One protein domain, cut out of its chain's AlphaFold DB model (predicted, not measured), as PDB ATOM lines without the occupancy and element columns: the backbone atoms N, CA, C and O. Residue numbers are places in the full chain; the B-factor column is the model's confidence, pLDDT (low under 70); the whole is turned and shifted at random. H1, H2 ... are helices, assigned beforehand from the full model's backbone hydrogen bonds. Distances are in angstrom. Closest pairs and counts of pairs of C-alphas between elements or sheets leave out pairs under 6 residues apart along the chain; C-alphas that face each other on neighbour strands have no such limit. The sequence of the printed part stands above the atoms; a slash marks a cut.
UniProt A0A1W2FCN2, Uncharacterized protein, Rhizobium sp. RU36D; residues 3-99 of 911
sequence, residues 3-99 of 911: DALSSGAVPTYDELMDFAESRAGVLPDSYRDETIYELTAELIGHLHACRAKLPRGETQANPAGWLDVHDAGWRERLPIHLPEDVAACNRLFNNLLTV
ATOM      1  N   ASP A   3     -26.907   5.798  38.388       53.47
ATOM      2  CA  ASP A   3     -28.346   5.505  38.449       53.47
ATOM      3  C   ASP A   3     -28.732   4.520  39.572       53.47
ATOM      4  O   ASP A   3     -29.720   4.739  40.270       53.47
ATOM      5  N   ALA A   4     -27.952   3.456  39.784       57.78
ATOM      6  CA  ALA A   4     -28.240   2.422  40.782       57.78
ATOM      7  C   ALA A   4     -27.870   2.861  42.212       57.78
ATOM      8  O   ALA A   4     -28.500   2.440  43.176       57.78
ATOM      9  N   LEU A   5     -26.896   3.766  42.357       57.12
ATOM     10  CA  LEU A   5     -26.473   4.332  43.647       57.12
ATOM     11  C   LEU A   5     -27.406   5.439  44.169       57.12
ATOM     12  O   LEU A   5     -27.165   5.984  45.249       57.12
ATOM     13  N   SER A   6     -28.448   5.786  43.406       53.47
ATOM     14  CA  SER A   6     -29.426   6.833  43.726       53.47
ATOM     15  C   SER A   6     -30.684   6.323  44.451       53.47
ATOM     16  O   SER A   6     -31.490   7.134  44.918       53.47
ATOM     17  N   SER A   7     -30.862   4.999  44.584       51.03
ATOM     18  CA  SER A   7     -31.955   4.400  45.358       51.03
ATOM     19  C   SER A   7     -31.650   4.458  46.863       51.03
ATOM     20  O   SER A   7     -30.589   4.049  47.329       51.03
ATOM     21  N   GLY A   8     -32.587   4.995  47.654       47.16
ATOM     22  CA  GLY A   8     -32.431   5.107  49.113       47.16
ATOM     23  C   GLY A   8     -32.549   3.777  49.874       47.16
ATOM     24  O   GLY A   8     -32.214   3.729  51.053       47.16
ATOM     25  N   ALA A   9     -33.021   2.714  49.219       54.06
ATOM     26  CA  ALA A   9     -33.050   1.352  49.750       54.06
ATOM     27  C   ALA A   9     -31.835   0.571  49.231       54.06
ATOM     28  O   ALA A   9     -31.410   0.816  48.105       54.06
ATOM     29  N   VAL A  10     -31.290  -0.347  50.036       57.94
ATOM     30  CA  VAL A  10     -30.223  -1.267  49.602       57.94
ATOM     31  C   VAL A  10     -30.838  -2.244  48.591       57.94
ATOM     32  O   VAL A  10     -31.678  -3.042  49.008       57.94
ATOM     33  N   PRO A  11     -30.498  -2.160  47.292       68.31
ATOM     34  CA  PRO A  11     -31.050  -3.065  46.293       68.31
ATOM     35  C   PRO A  11     -30.533  -4.491  46.518       68.31
ATOM     36  O   PRO A  11     -29.403  -4.697  46.971       68.31
ATOM     37  N   THR A  12     -31.373  -5.475  46.219       76.44
ATOM     38  CA  THR A  12     -30.998  -6.895  46.222       76.44
ATOM     39  C   THR A  12     -30.063  -7.215  45.051       76.44
ATOM     40  O   THR A  12     -29.986  -6.465  44.079       76.44
ATOM     41  N   TYR A  13     -29.332  -8.330  45.136       75.81
ATOM     42  CA  TYR A  13     -28.427  -8.755  44.060       75.81
ATOM     43  C   TYR A  13     -29.173  -8.951  42.730       75.81
ATOM     44  O   TYR A  13     -28.715  -8.464  41.700       75.81
ATOM     45  N   ASP A  14     -30.368  -9.548  42.773       71.31
ATOM     46  CA  ASP A  14     -31.212  -9.764  41.592       71.31
ATOM     47  C   ASP A  14     -31.666  -8.433  40.962       71.31
ATOM     48  O   ASP A  14     -31.603  -8.266  39.748       71.31
ATOM     49  N   GLU A  15     -32.016  -7.426  41.774       72.25
ATOM     50  CA  GLU A  15     -32.348  -6.077  41.278       72.25
ATOM     51  C   GLU A  15     -31.146  -5.373  40.627       72.25
ATOM     52  O   GLU A  15     -31.310  -4.584  39.694       72.25
ATOM     53  N   LEU A  16     -29.930  -5.631  41.120       75.06
ATOM     54  CA  LEU A  16     -28.698  -5.093  40.542       75.06
ATOM     55  C   LEU A  16     -28.326  -5.789  39.229       75.06
ATOM     56  O   LEU A  16     -27.850  -5.115  38.312       75.06
ATOM     57  N   MET A  17     -28.591  -7.093  39.119       77.25
ATOM     58  CA  MET A  17     -28.444  -7.858  37.879       77.25
ATOM     59  C   MET A  17     -29.438  -7.391  36.814       77.25
ATOM     60  O   MET A  17     -29.017  -6.989  35.730       77.25
ATOM     61  N   ASP A  18     -30.725  -7.283  37.156       69.31
ATOM     62  CA  ASP A  18     -31.758  -6.724  36.273       69.31
ATOM     63  C   ASP A  18     -31.398  -5.297  35.813       69.31
ATOM     64  O   ASP A  18     -31.609  -4.899  34.658       69.31
ATOM     65  N   PHE A  19     -30.818  -4.494  36.711       68.06
ATOM     66  CA  PHE A  19     -30.345  -3.154  36.382       68.06
ATOM     67  C   PHE A  19     -29.173  -3.175  35.384       68.06
ATOM     68  O   PHE A  19     -29.165  -2.378  34.441       68.06
ATOM     69  N   ALA A  20     -28.190  -4.060  35.567       70.81
ATOM     70  CA  ALA A  20     -27.057  -4.200  34.652       70.81
ATOM     71  C   ALA A  20     -27.507  -4.697  33.264       70.81
ATOM     72  O   ALA A  20     -27.142  -4.101  32.245       70.81
ATOM     73  N   GLU A  21     -28.380  -5.705  33.223       70.44
ATOM     74  CA  GLU A  21     -28.916  -6.295  31.992       70.44
ATOM     75  C   GLU A  21     -29.806  -5.326  31.207       70.44
ATOM     76  O   GLU A  21     -29.651  -5.163  29.995       70.44
ATOM     77  N   SER A  22     -30.691  -4.589  31.887       60.22
ATOM     78  CA  SER A  22     -31.576  -3.604  31.243       60.22
ATOM     79  C   SER A  22     -30.823  -2.449  30.563       60.22
ATOM     80  O   SER A  22     -31.391  -1.727  29.735       60.22
ATOM     81  N   ARG A  23     -29.532  -2.272  30.875       60.94
ATOM     82  CA  ARG A  23     -28.642  -1.265  30.279       60.94
ATOM     83  C   ARG A  23     -27.639  -1.850  29.276       60.94
ATOM     84  O   ARG A  23     -26.904  -1.076  28.656       60.94
ATOM     85  N   ALA A  24     -27.658  -3.162  29.033       62.91
ATOM     86  CA  ALA A  24     -26.754  -3.851  28.107       62.91
ATOM     87  C   ALA A  24     -26.754  -3.266  26.686       62.91
ATOM     88  O   ALA A  24     -25.721  -3.252  26.015       62.91
ATOM     89  N   GLY A  25     -27.890  -2.720  26.232       57.09
ATOM     90  CA  GLY A  25     -28.026  -2.108  24.906       57.09
ATOM     91  C   GLY A  25     -27.103  -0.908  24.653       57.09
ATOM     92  O   GLY A  25     -26.858  -0.567  23.499       57.09
ATOM     93  N   VAL A  26     -26.556  -0.289  25.706       58.41
ATOM     94  CA  VAL A  26     -25.611   0.839  25.609       58.41
ATOM     95  C   VAL A  26     -24.157   0.359  25.467       58.41
ATOM     96  O   VAL A  26     -23.297   1.113  25.012       58.41
ATOM     97  N   LEU A  27     -23.868  -0.898  25.823       55.53
ATOM     98  CA  LEU A  27     -22.535  -1.490  25.713       55.53
ATOM     99  C   LEU A  27     -22.274  -2.001  24.282       55.53
ATOM    100  O   LEU A  27     -23.214  -2.466  23.627       55.53
ATOM    101  N   PRO A  28     -21.020  -1.949  23.786       64.81
ATOM    102  CA  PRO A  28     -20.624  -2.643  22.562       64.81
ATOM    103  C   PRO A  28     -20.870  -4.150  22.679       64.81
ATOM    104  O   PRO A  28     -20.740  -4.702  23.769       64.81
ATOM    105  N   ASP A  29     -21.153  -4.827  21.562       66.94
ATOM    106  CA  ASP A  29     -21.514  -6.256  21.555       66.94
ATOM    107  C   ASP A  29     -20.471  -7.154  22.249       66.94
ATOM    108  O   ASP A  29     -20.833  -8.123  22.903       66.94
ATOM    109  N   SER A  30     -19.184  -6.793  22.194       62.50
ATOM    110  CA  SER A  30     -18.091  -7.521  22.860       62.50
ATOM    111  C   SER A  30     -18.094  -7.433  24.392       62.50
ATOM    112  O   SER A  30     -17.340  -8.154  25.033       62.50
ATOM    113  N   TYR A  31     -18.880  -6.523  24.972       61.09
ATOM    114  CA  TYR A  31     -19.030  -6.319  26.418       61.09
ATOM    115  C   TYR A  31     -20.429  -6.717  26.917       61.09
ATOM    116  O   TYR A  31     -20.771  -6.451  28.069       61.09
ATOM    117  N   ARG A  32     -21.254  -7.331  26.057       76.69
ATOM    118  CA  ARG A  32     -22.576  -7.859  26.413       76.69
ATOM    119  C   ARG A  32     -22.473  -9.320  26.846       76.69
ATOM    120  O   ARG A  32     -22.978 -10.211  26.172       76.69
ATOM    121  N   ASP A  33     -21.756  -9.529  27.940       81.56
ATOM    122  CA  ASP A  33     -21.481 -10.841  28.517       81.56
ATOM    123  C   ASP A  33     -21.990 -10.894  29.960       81.56
ATOM    124  O   ASP A  33     -21.876  -9.909  30.694       81.56
ATOM    125  N   GLU A  34     -22.531 -12.043  30.360       77.62
ATOM    126  CA  GLU A  34     -23.102 -12.278  31.693       77.62
ATOM    127  C   GLU A  34     -22.081 -11.994  32.805       77.62
ATOM    128  O   GLU A  34     -22.395 -11.308  33.775       77.62
ATOM    129  N   THR A  35     -20.810 -12.355  32.592       79.06
ATOM    130  CA  THR A  35     -19.708 -12.099  33.536       79.06
ATOM    131  C   THR A  35     -19.489 -10.600  33.772       79.06
ATOM    132  O   THR A  35     -19.126 -10.166  34.865       79.06
ATOM    133  N   ILE A  36     -19.703  -9.768  32.746       78.25
ATOM    134  CA  ILE A  36     -19.570  -8.310  32.860       78.25
ATOM    135  C   ILE A  36     -20.749  -7.722  33.642       78.25
ATOM    136  O   ILE A  36     -20.566  -6.749  34.380       78.25
ATOM    137  N   TYR A  37     -21.943  -8.304  33.517       81.06
ATOM    138  CA  TYR A  37     -23.114  -7.891  34.291       81.06
ATOM    139  C   TYR A  37     -22.944  -8.237  35.768       81.06
ATOM    140  O   TYR A  37     -23.144  -7.354  36.602       81.06
ATOM    141  N   GLU A  38     -22.461  -9.443  36.074       79.69
ATOM    142  CA  GLU A  38     -22.129  -9.883  37.434       79.69
ATOM    143  C   GLU A  38     -21.101  -8.956  38.094       79.69
ATOM    144  O   GLU A  38     -21.365  -8.392  39.156       79.69
ATOM    145  N   LEU A  39     -19.974  -8.688  37.420       81.06
ATOM    146  CA  LEU A  39     -18.945  -7.766  37.921       81.06
ATOM    147  C   LEU A  39     -19.489  -6.343  38.133       81.06
ATOM    148  O   LEU A  39     -19.083  -5.636  39.059       81.06
ATOM    149  N   THR A  40     -20.421  -5.905  37.283       79.75
ATOM    150  CA  THR A  40     -21.058  -4.586  37.402       79.75
ATOM    151  C   THR A  40     -22.027  -4.535  38.583       79.75
ATOM    152  O   THR A  40     -22.024  -3.550  39.326       79.75
ATOM    153  N   ALA A  41     -22.839  -5.574  38.776       80.81
ATOM    154  CA  ALA A  41     -23.760  -5.694  39.901       80.81
ATOM    155  C   ALA A  41     -22.997  -5.762  41.232       80.81
ATOM    156  O   ALA A  41     -23.314  -5.014  42.162       80.81
ATOM    157  N   GLU A  42     -21.929  -6.562  41.293       82.81
ATOM    158  CA  GLU A  42     -21.038  -6.677  42.450       82.81
ATOM    159  C   GLU A  42     -20.389  -5.324  42.795       82.81
ATOM    160  O   GLU A  42     -20.445  -4.868  43.942       82.81
ATOM    161  N   LEU A  43     -19.865  -4.607  41.792       83.56
ATOM    162  CA  LEU A  43     -19.271  -3.282  41.983       83.56
ATOM    163  C   LEU A  43     -20.279  -2.272  42.553       83.56
ATOM    164  O   LEU A  43     -19.961  -1.528  43.484       83.56
ATOM    165  N   ILE A  44     -21.497  -2.236  42.007       79.38
ATOM    166  CA  ILE A  44     -22.559  -1.336  42.475       79.38
ATOM    167  C   ILE A  44     -22.960  -1.681  43.914       79.38
ATOM    168  O   ILE A  44     -23.099  -0.771  44.738       79.38
ATOM    169  N   GLY A  45     -23.100  -2.970  44.232       80.75
ATOM    170  CA  GLY A  45     -23.418  -3.441  45.578       80.75
ATOM    171  C   GLY A  45     -22.384  -2.986  46.610       80.75
ATOM    172  O   GLY A  45     -22.742  -2.418  47.648       80.75
ATOM    173  N   HIS A  46     -21.091  -3.131  46.301       83.44
ATOM    174  CA  HIS A  46     -20.014  -2.679  47.188       83.44
ATOM    175  C   HIS A  46     -19.982  -1.158  47.377       83.44
ATOM    176  O   HIS A  46     -19.734  -0.682  48.489       83.44
ATOM    177  N   LEU A  47     -20.274  -0.381  46.332       83.06
ATOM    178  CA  LEU A  47     -20.364   1.078  46.429       83.06
ATOM    179  C   LEU A  47     -21.554   1.531  47.290       83.06
ATOM    180  O   LEU A  47     -21.412   2.467  48.081       83.06
ATOM    181  N   HIS A  48     -22.699   0.843  47.209       79.31
ATOM    182  CA  HIS A  48     -23.869   1.117  48.056       79.31
ATOM    183  C   HIS A  48     -23.562   0.835  49.534       79.31
ATOM    184  O   HIS A  48     -23.810   1.675  50.403       79.31
ATOM    185  N   ALA A  49     -22.890  -0.287  49.811       81.19
ATOM    186  CA  ALA A  49     -22.425  -0.637  51.153       81.19
ATOM    187  C   ALA A  49     -21.431   0.390  51.730       81.19
ATOM    188  O   ALA A  49     -21.494   0.701  52.920       81.19
ATOM    189  N   CYS A  50     -20.539   0.947  50.904       82.50
ATOM    190  CA  CYS A  50     -19.633   2.022  51.325       82.50
ATOM    191  C   CYS A  50     -20.405   3.307  51.655       82.50
ATOM    192  O   CYS A  50     -20.168   3.928  52.691       82.50
ATOM    193  N   ARG A  51     -21.382   3.677  50.818       77.62
ATOM    194  CA  ARG A  51     -22.218   4.867  51.020       77.62
ATOM    195  C   ARG A  51     -23.051   4.788  52.302       77.62
ATOM    196  O   ARG A  51     -23.165   5.787  53.006       77.62
ATOM    197  N   ALA A  52     -23.581   3.611  52.637       77.62
ATOM    198  CA  ALA A  52     -24.360   3.388  53.856       77.62
ATOM    199  C   ALA A  52     -23.563   3.630  55.155       77.62
ATOM    200  O   ALA A  52     -24.158   3.917  56.194       77.62
ATOM    201  N   LYS A  53     -22.227   3.536  55.107       80.62
ATOM    202  CA  LYS A  53     -21.340   3.764  56.260       80.62
ATOM    203  C   LYS A  53     -20.943   5.233  56.455       80.62
ATOM    204  O   LYS A  53     -20.413   5.569  57.511       80.62
ATOM    205  N   LEU A  54     -21.182   6.101  55.468       78.19
ATOM    206  CA  LEU A  54     -20.784   7.509  55.523       78.19
ATOM    207  C   LEU A  54     -21.730   8.336  56.420       78.19
ATOM    208  O   LEU A  54     -22.953   8.253  56.268       78.19
ATOM    209  N   PRO A  55     -21.210   9.198  57.312       74.19
ATOM    210  CA  PRO A  55     -22.031  10.150  58.058       74.19
ATOM    211  C   PRO A  55     -22.560  11.277  57.149       74.19
ATOM    212  O   PRO A  55     -21.874  11.723  56.231       74.19
ATOM    213  N   ARG A  56     -23.767  11.792  57.444       57.59
ATOM    214  CA  ARG A  56     -24.533  12.742  56.596       57.59
ATOM    215  C   ARG A  56     -23.811  14.051  56.213       57.59
ATOM    216  O   ARG A  56     -24.267  14.716  55.293       57.59
ATOM    217  N   GLY A  57     -22.740  14.438  56.911       54.31
ATOM    218  CA  GLY A  57     -21.942  15.637  56.601       54.31
ATOM    219  C   GLY A  57     -20.740  15.391  55.679       54.31
ATOM    220  O   GLY A  57     -20.330  16.297  54.965       54.31
ATOM    221  N   GLU A  58     -20.198  14.168  55.643       56.72
ATOM    222  CA  GLU A  58     -19.007  13.828  54.839       56.72
ATOM    223  C   GLU A  58     -19.352  13.409  53.405       56.72
ATOM    224  O   GLU A  58     -18.496  13.417  52.519       56.72
ATOM    225  N   THR A  59     -20.633  13.128  53.135       57.38
ATOM    226  CA  THR A  59     -21.169  12.849  51.793       57.38
ATOM    227  C   THR A  59     -20.986  14.016  50.807       57.38
ATOM    228  O   THR A  59     -21.291  13.850  49.633       57.38
ATOM    229  N   GLN A  60     -20.519  15.193  51.250       53.84
ATOM    230  CA  GLN A  60     -20.406  16.405  50.427       53.84
ATOM    231  C   GLN A  60     -18.965  16.892  50.185       53.84
ATOM    232  O   GLN A  60     -18.767  17.704  49.284       53.84
ATOM    233  N   ALA A  61     -17.961  16.423  50.941       56.62
ATOM    234  CA  ALA A  61     -16.612  17.006  50.901       56.62
ATOM    235  C   ALA A  61     -15.500  16.022  50.491       56.62
ATOM    236  O   ALA A  61     -14.728  16.339  49.586       56.62
ATOM    237  N   ASN A  62     -15.385  14.844  51.127       75.00
ATOM    238  CA  ASN A  62     -14.325  13.869  50.811       75.00
ATOM    239  C   ASN A  62     -14.638  12.429  51.302       75.00
ATOM    240  O   ASN A  62     -13.963  11.917  52.202       75.00
ATOM    241  N   PRO A  63     -15.638  11.740  50.725       78.00
ATOM    242  CA  PRO A  63     -16.084  10.433  51.214       78.00
ATOM    243  C   PRO A  63     -15.035   9.315  51.089       78.00
ATOM    244  O   PRO A  63     -14.942   8.476  51.983       78.00
ATOM    245  N   ALA A  64     -14.212   9.297  50.034       78.81
ATOM    246  CA  ALA A  64     -13.147   8.303  49.882       78.81
ATOM    247  C   ALA A  64     -12.066   8.483  50.960       78.81
ATOM    248  O   ALA A  64     -11.671   7.512  51.596       78.81
ATOM    249  N   GLY A  65     -11.654   9.729  51.238       76.44
ATOM    250  CA  GLY A  65     -10.701  10.019  52.313       76.44
ATOM    251  C   GLY A  65     -11.231   9.655  53.702       76.44
ATOM    252  O   GLY A  65     -10.461   9.237  54.563       76.44
ATOM    253  N   TRP A  66     -12.545   9.749  53.923       81.56
ATOM    254  CA  TRP A  66     -13.161   9.280  55.163       81.56
ATOM    255  C   TRP A  66     -13.120   7.750  55.286       81.56
ATOM    256  O   TRP A  66     -12.738   7.236  56.342       81.56
ATOM    257  N   LEU A  67     -13.466   7.023  54.214       81.56
ATOM    258  CA  LEU A  67     -13.430   5.554  54.177       81.56
ATOM    259  C   LEU A  67     -12.009   5.006  54.363       81.56
ATOM    260  O   LEU A  67     -11.839   3.982  55.014       81.56
ATOM    261  N   ASP A  68     -10.987   5.720  53.890       79.88
ATOM    262  CA  ASP A  68      -9.575   5.347  54.083       79.88
ATOM    263  C   ASP A  68      -9.164   5.280  55.543       79.88
ATOM    264  O   ASP A  68      -8.336   4.456  55.927       79.88
ATOM    265  N   VAL A  69      -9.751   6.155  56.355       77.06
ATOM    266  CA  VAL A  69      -9.448   6.264  57.778       77.06
ATOM    267  C   VAL A  69     -10.325   5.319  58.609       77.06
ATOM    268  O   VAL A  69      -9.874   4.835  59.644       77.06
ATOM    269  N   HIS A  70     -11.559   5.035  58.171       78.44
ATOM    270  CA  HIS A  70     -12.582   4.389  59.009       78.44
ATOM    271  C   HIS A  70     -13.064   3.007  58.528       78.44
ATOM    272  O   HIS A  70     -13.712   2.298  59.295       78.44
ATOM    273  N   ASP A  71     -12.751   2.591  57.298       81.75
ATOM    274  CA  ASP A  71     -13.083   1.269  56.739       81.75
ATOM    275  C   ASP A  71     -11.861   0.703  55.999       81.75
ATOM    276  O   ASP A  71     -11.830   0.593  54.772       81.75
ATOM    277  N   ALA A  72     -10.816   0.378  56.765       78.88
ATOM    278  CA  ALA A  72      -9.584  -0.196  56.231       78.88
ATOM    279  C   ALA A  72      -9.885  -1.452  55.393       78.88
ATOM    280  O   ALA A  72     -10.595  -2.354  55.845       78.88
ATOM    281  N   GLY A  73      -9.347  -1.518  54.174       79.00
ATOM    282  CA  GLY A  73      -9.601  -2.632  53.261       79.00
ATOM    283  C   GLY A  73     -10.756  -2.411  52.273       79.00
ATOM    284  O   GLY A  73     -11.120  -3.333  51.543       79.00
ATOM    285  N   TRP A  74     -11.416  -1.242  52.267       84.69
ATOM    286  CA  TRP A  74     -12.605  -1.042  51.427       84.69
ATOM    287  C   TRP A  74     -12.316  -1.071  49.925       84.69
ATOM    288  O   TRP A  74     -13.177  -1.511  49.165       84.69
ATOM    289  N   ARG A  75     -11.119  -0.644  49.508       82.62
ATOM    290  CA  ARG A  75     -10.704  -0.633  48.098       82.62
ATOM    291  C   ARG A  75     -10.428  -2.034  47.577       82.62
ATOM    292  O   ARG A  75     -10.759  -2.339  46.441       82.62
ATOM    293  N   GLU A  76      -9.868  -2.881  48.427       81.00
ATOM    294  CA  GLU A  76      -9.509  -4.268  48.150       81.00
ATOM    295  C   GLU A  76     -10.745  -5.167  48.003       81.00
ATOM    296  O   GLU A  76     -10.645  -6.261  47.461       81.00
ATOM    297  N   ARG A  77     -11.917  -4.702  48.464       82.38
ATOM    298  CA  ARG A  77     -13.213  -5.376  48.282       82.38
ATOM    299  C   ARG A  77     -13.911  -5.013  46.968       82.38
ATOM    300  O   ARG A  77     -14.974  -5.558  46.705       82.38
ATOM    301  N   LEU A  78     -13.390  -4.070  46.182       82.00
ATOM    302  CA  LEU A  78     -13.998  -3.719  44.900       82.00
ATOM    303  C   LEU A  78     -13.554  -4.726  43.825       82.00
ATOM    304  O   LEU A  78     -12.360  -5.009  43.734       82.00
ATOM    305  N   PRO A  79     -14.456  -5.201  42.948       78.38
ATOM    306  CA  PRO A  79     -14.135  -6.187  41.908       78.38
ATOM    307  C   PRO A  79     -13.327  -5.601  40.730       78.38
ATOM    308  O   PRO A  79     -13.252  -6.195  39.657       78.38
ATOM    309  N   ILE A  80     -12.725  -4.420  40.903       79.69
ATOM    310  CA  ILE A  80     -11.944  -3.718  39.880       79.69
ATOM    311  C   ILE A  80     -10.516  -3.469  40.361       79.69
ATOM    312  O   ILE A  80     -10.284  -3.066  41.499       79.69
ATOM    313  N   HIS A  81      -9.545  -3.654  39.466       73.75
ATOM    314  CA  HIS A  81      -8.161  -3.293  39.750       73.75
ATOM    315  C   HIS A  81      -8.010  -1.769  39.726       73.75
ATOM    316  O   HIS A  81      -8.270  -1.123  38.709       73.75
ATOM    317  N   LEU A  82      -7.551  -1.190  40.833       70.81
ATOM    318  CA  LEU A  82      -7.311   0.247  40.929       70.81
ATOM    319  C   LEU A  82      -5.869   0.586  40.524       70.81
ATOM    320  O   LEU A  82      -4.950  -0.135  40.916       70.81
ATOM    321  N   PRO A  83      -5.641   1.635  39.715       67.06
ATOM    322  CA  PRO A  83      -4.293   2.102  39.406       67.06
ATOM    323  C   PRO A  83      -3.596   2.676  40.653       67.06
ATOM    324  O   PRO A  83      -4.252   3.207  41.547       67.06
ATOM    325  N   GLU A  84      -2.259   2.624  40.689       62.03
ATOM    326  CA  GLU A  84      -1.439   3.107  41.822       62.03
ATOM    327  C   GLU A  84      -1.560   4.627  42.077       62.03
ATOM    328  O   GLU A  84      -1.183   5.114  43.143       62.03
ATOM    329  N   ASP A  85      -2.120   5.393  41.129       70.94
ATOM    330  CA  ASP A  85      -2.421   6.818  41.308       70.94
ATOM    331  C   ASP A  85      -3.644   7.023  42.222       70.94
ATOM    332  O   ASP A  85      -4.806   7.090  41.798       70.94
ATOM    333  N   VAL A  86      -3.346   7.174  43.512       63.75
ATOM    334  CA  VAL A  86      -4.310   7.422  44.590       63.75
ATOM    335  C   VAL A  86      -5.143   8.693  44.347       63.75
ATOM    336  O   VAL A  86      -6.315   8.740  44.722       63.75
ATOM    337  N   ALA A  87      -4.605   9.721  43.677       62.56
ATOM    338  CA  ALA A  87      -5.300  10.995  43.476       62.56
ATOM    339  C   ALA A  87      -6.343  10.940  42.347       62.56
ATOM    340  O   ALA A  87      -7.372  11.625  42.411       62.56
ATOM    341  N   ALA A  88      -6.101  10.145  41.302       59.94
ATOM    342  CA  ALA A  88      -7.092   9.871  40.261       59.94
ATOM    343  C   ALA A  88      -8.223   8.974  40.792       59.94
ATOM    344  O   ALA A  88      -9.401   9.292  40.600       59.94
ATOM    345  N   CYS A  89      -7.877   7.925  41.545       68.00
ATOM    346  CA  CYS A  89      -8.851   7.037  42.185       68.00
ATOM    347  C   CYS A  89      -9.745   7.785  43.182       68.00
ATOM    348  O   CYS A  89     -10.968   7.650  43.139       68.00
ATOM    349  N   ASN A  90      -9.166   8.634  44.037       71.62
ATOM    350  CA  ASN A  90      -9.937   9.398  45.020       71.62
ATOM    351  C   ASN A  90     -10.915  10.376  44.369       71.62
ATOM    352  O   ASN A  90     -12.027  10.530  44.862       71.62
ATOM    353  N   ARG A  91     -10.559  10.989  43.232       69.44
ATOM    354  CA  ARG A  91     -11.492  11.837  42.470       69.44
ATOM    355  C   ARG A  91     -12.662  11.038  41.896       69.44
ATOM    356  O   ARG A  91     -13.800  11.483  42.014       69.44
ATOM    357  N   LEU A  92     -12.400   9.861  41.326       71.75
ATOM    358  CA  LEU A  92     -13.446   8.986  40.788       71.75
ATOM    359  C   LEU A  92     -14.434   8.554  41.883       71.75
ATOM    360  O   LEU A  92     -15.641   8.714  41.723       71.75
ATOM    361  N   PHE A  93     -13.931   8.059  43.016       76.88
ATOM    362  CA  PHE A  93     -14.786   7.587  44.107       76.88
ATOM    363  C   PHE A  93     -15.474   8.713  44.868       76.88
ATOM    364  O   PHE A  93     -16.632   8.552  45.246       76.88
ATOM    365  N   ASN A  94     -14.820   9.866  45.040       74.69
ATOM    366  CA  ASN A  94     -15.486  11.037  45.596       74.69
ATOM    367  C   ASN A  94     -16.671  11.443  44.727       74.69
ATOM    368  O   ASN A  94     -17.755  11.638  45.265       74.69
ATOM    369  N   ASN A  95     -16.532  11.446  43.402       67.75
ATOM    370  CA  ASN A  95     -17.658  11.732  42.517       67.75
ATOM    371  C   ASN A  95     -18.762  10.670  42.630       67.75
ATOM    372  O   ASN A  95     -19.918  11.038  42.785       67.75
ATOM    373  N   LEU A  96     -18.422   9.374  42.635       71.06
ATOM    374  CA  LEU A  96     -19.403   8.278  42.698       71.06
ATOM    375  C   LEU A  96     -20.153   8.188  44.040       71.06
ATOM    376  O   LEU A  96     -21.321   7.803  44.064       71.06
ATOM    377  N   LEU A  97     -19.503   8.543  45.152       72.06
ATOM    378  CA  LEU A  97     -20.076   8.479  46.503       72.06
ATOM    379  C   LEU A  97     -20.779   9.780  46.931       72.06
ATOM    380  O   LEU A  97     -21.611   9.738  47.839       72.06
ATOM    381  N   THR A  98     -20.486  10.915  46.282       64.44
ATOM    382  CA  THR A  98     -21.166  12.208  46.520       64.44
ATOM    383  C   THR A  98     -22.368  12.461  45.602       64.44
ATOM    384  O   THR A  98     -23.051  13.467  45.784       64.44
ATOM    385  N   VAL A  99     -22.686  11.564  44.651       55.38
ATOM    386  CA  VAL A  99     -23.856  11.716  43.760       55.38
ATOM    387  C   VAL A  99     -25.138  11.838  44.592       55.38
ATOM    388  O   VAL A  99     -25.665  10.846  45.109       55.38
TER     389      VAL A  99
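What this domain is: This is residues 3 to 99 of the 911 residues of an uncharacterized protein of Rhizobium sp. RU36D (UniProt A0A1W2FCN2). A long helix, H2, has the shorter H1 packed slantwise on its residues 37 to 45, while near its last residues H3 and H4 make a crosswise pair. Residues 25 to 31 and 81 to 88 stick out. The printed part has 97 residues with four named helices, H1 to H4, and no named strand: all helix, compact, radius of gyration of the C-alphas 14.1 A, spans 38 by 32 by 20 A.

How they stand to each other: H1, residues 13 to 22, touches H2, residues 34 to 52, at a steep tilt of 56 degrees, opposite ways; the closest C-alphas, Leu 16 and Ala 41, are 5.0 A apart. H3, residues 63 to 70, touches H4, residues 86 to 98, about perpendicular at 74 degrees; the closest C-alphas, Ala 64 and Asn 94, are 5.6 A apart. H2 and H4 are close but not clearly touching, the closest C-alphas, Arg 51 and Leu 97, 6.2 A apart. Every O i to N i+4 pair is within hydrogen-bond range in H1, H2 and H4; in H3, 3 of 4.

Where its parts are: H1 begins at C-alpha 13 (-28.427, -8.755, 44.060); H2 measures 27.2 A from first to last C-alpha; H4, 17.6 A, ends at C-alpha 98 (-21.166, 12.208, 46.520).

The domain as a whole: The printed part has no cut. The links H1 to H2 and H3 to H4 are long. In this model 37 printed residues are under pLDDT 70, among them 3 to 11.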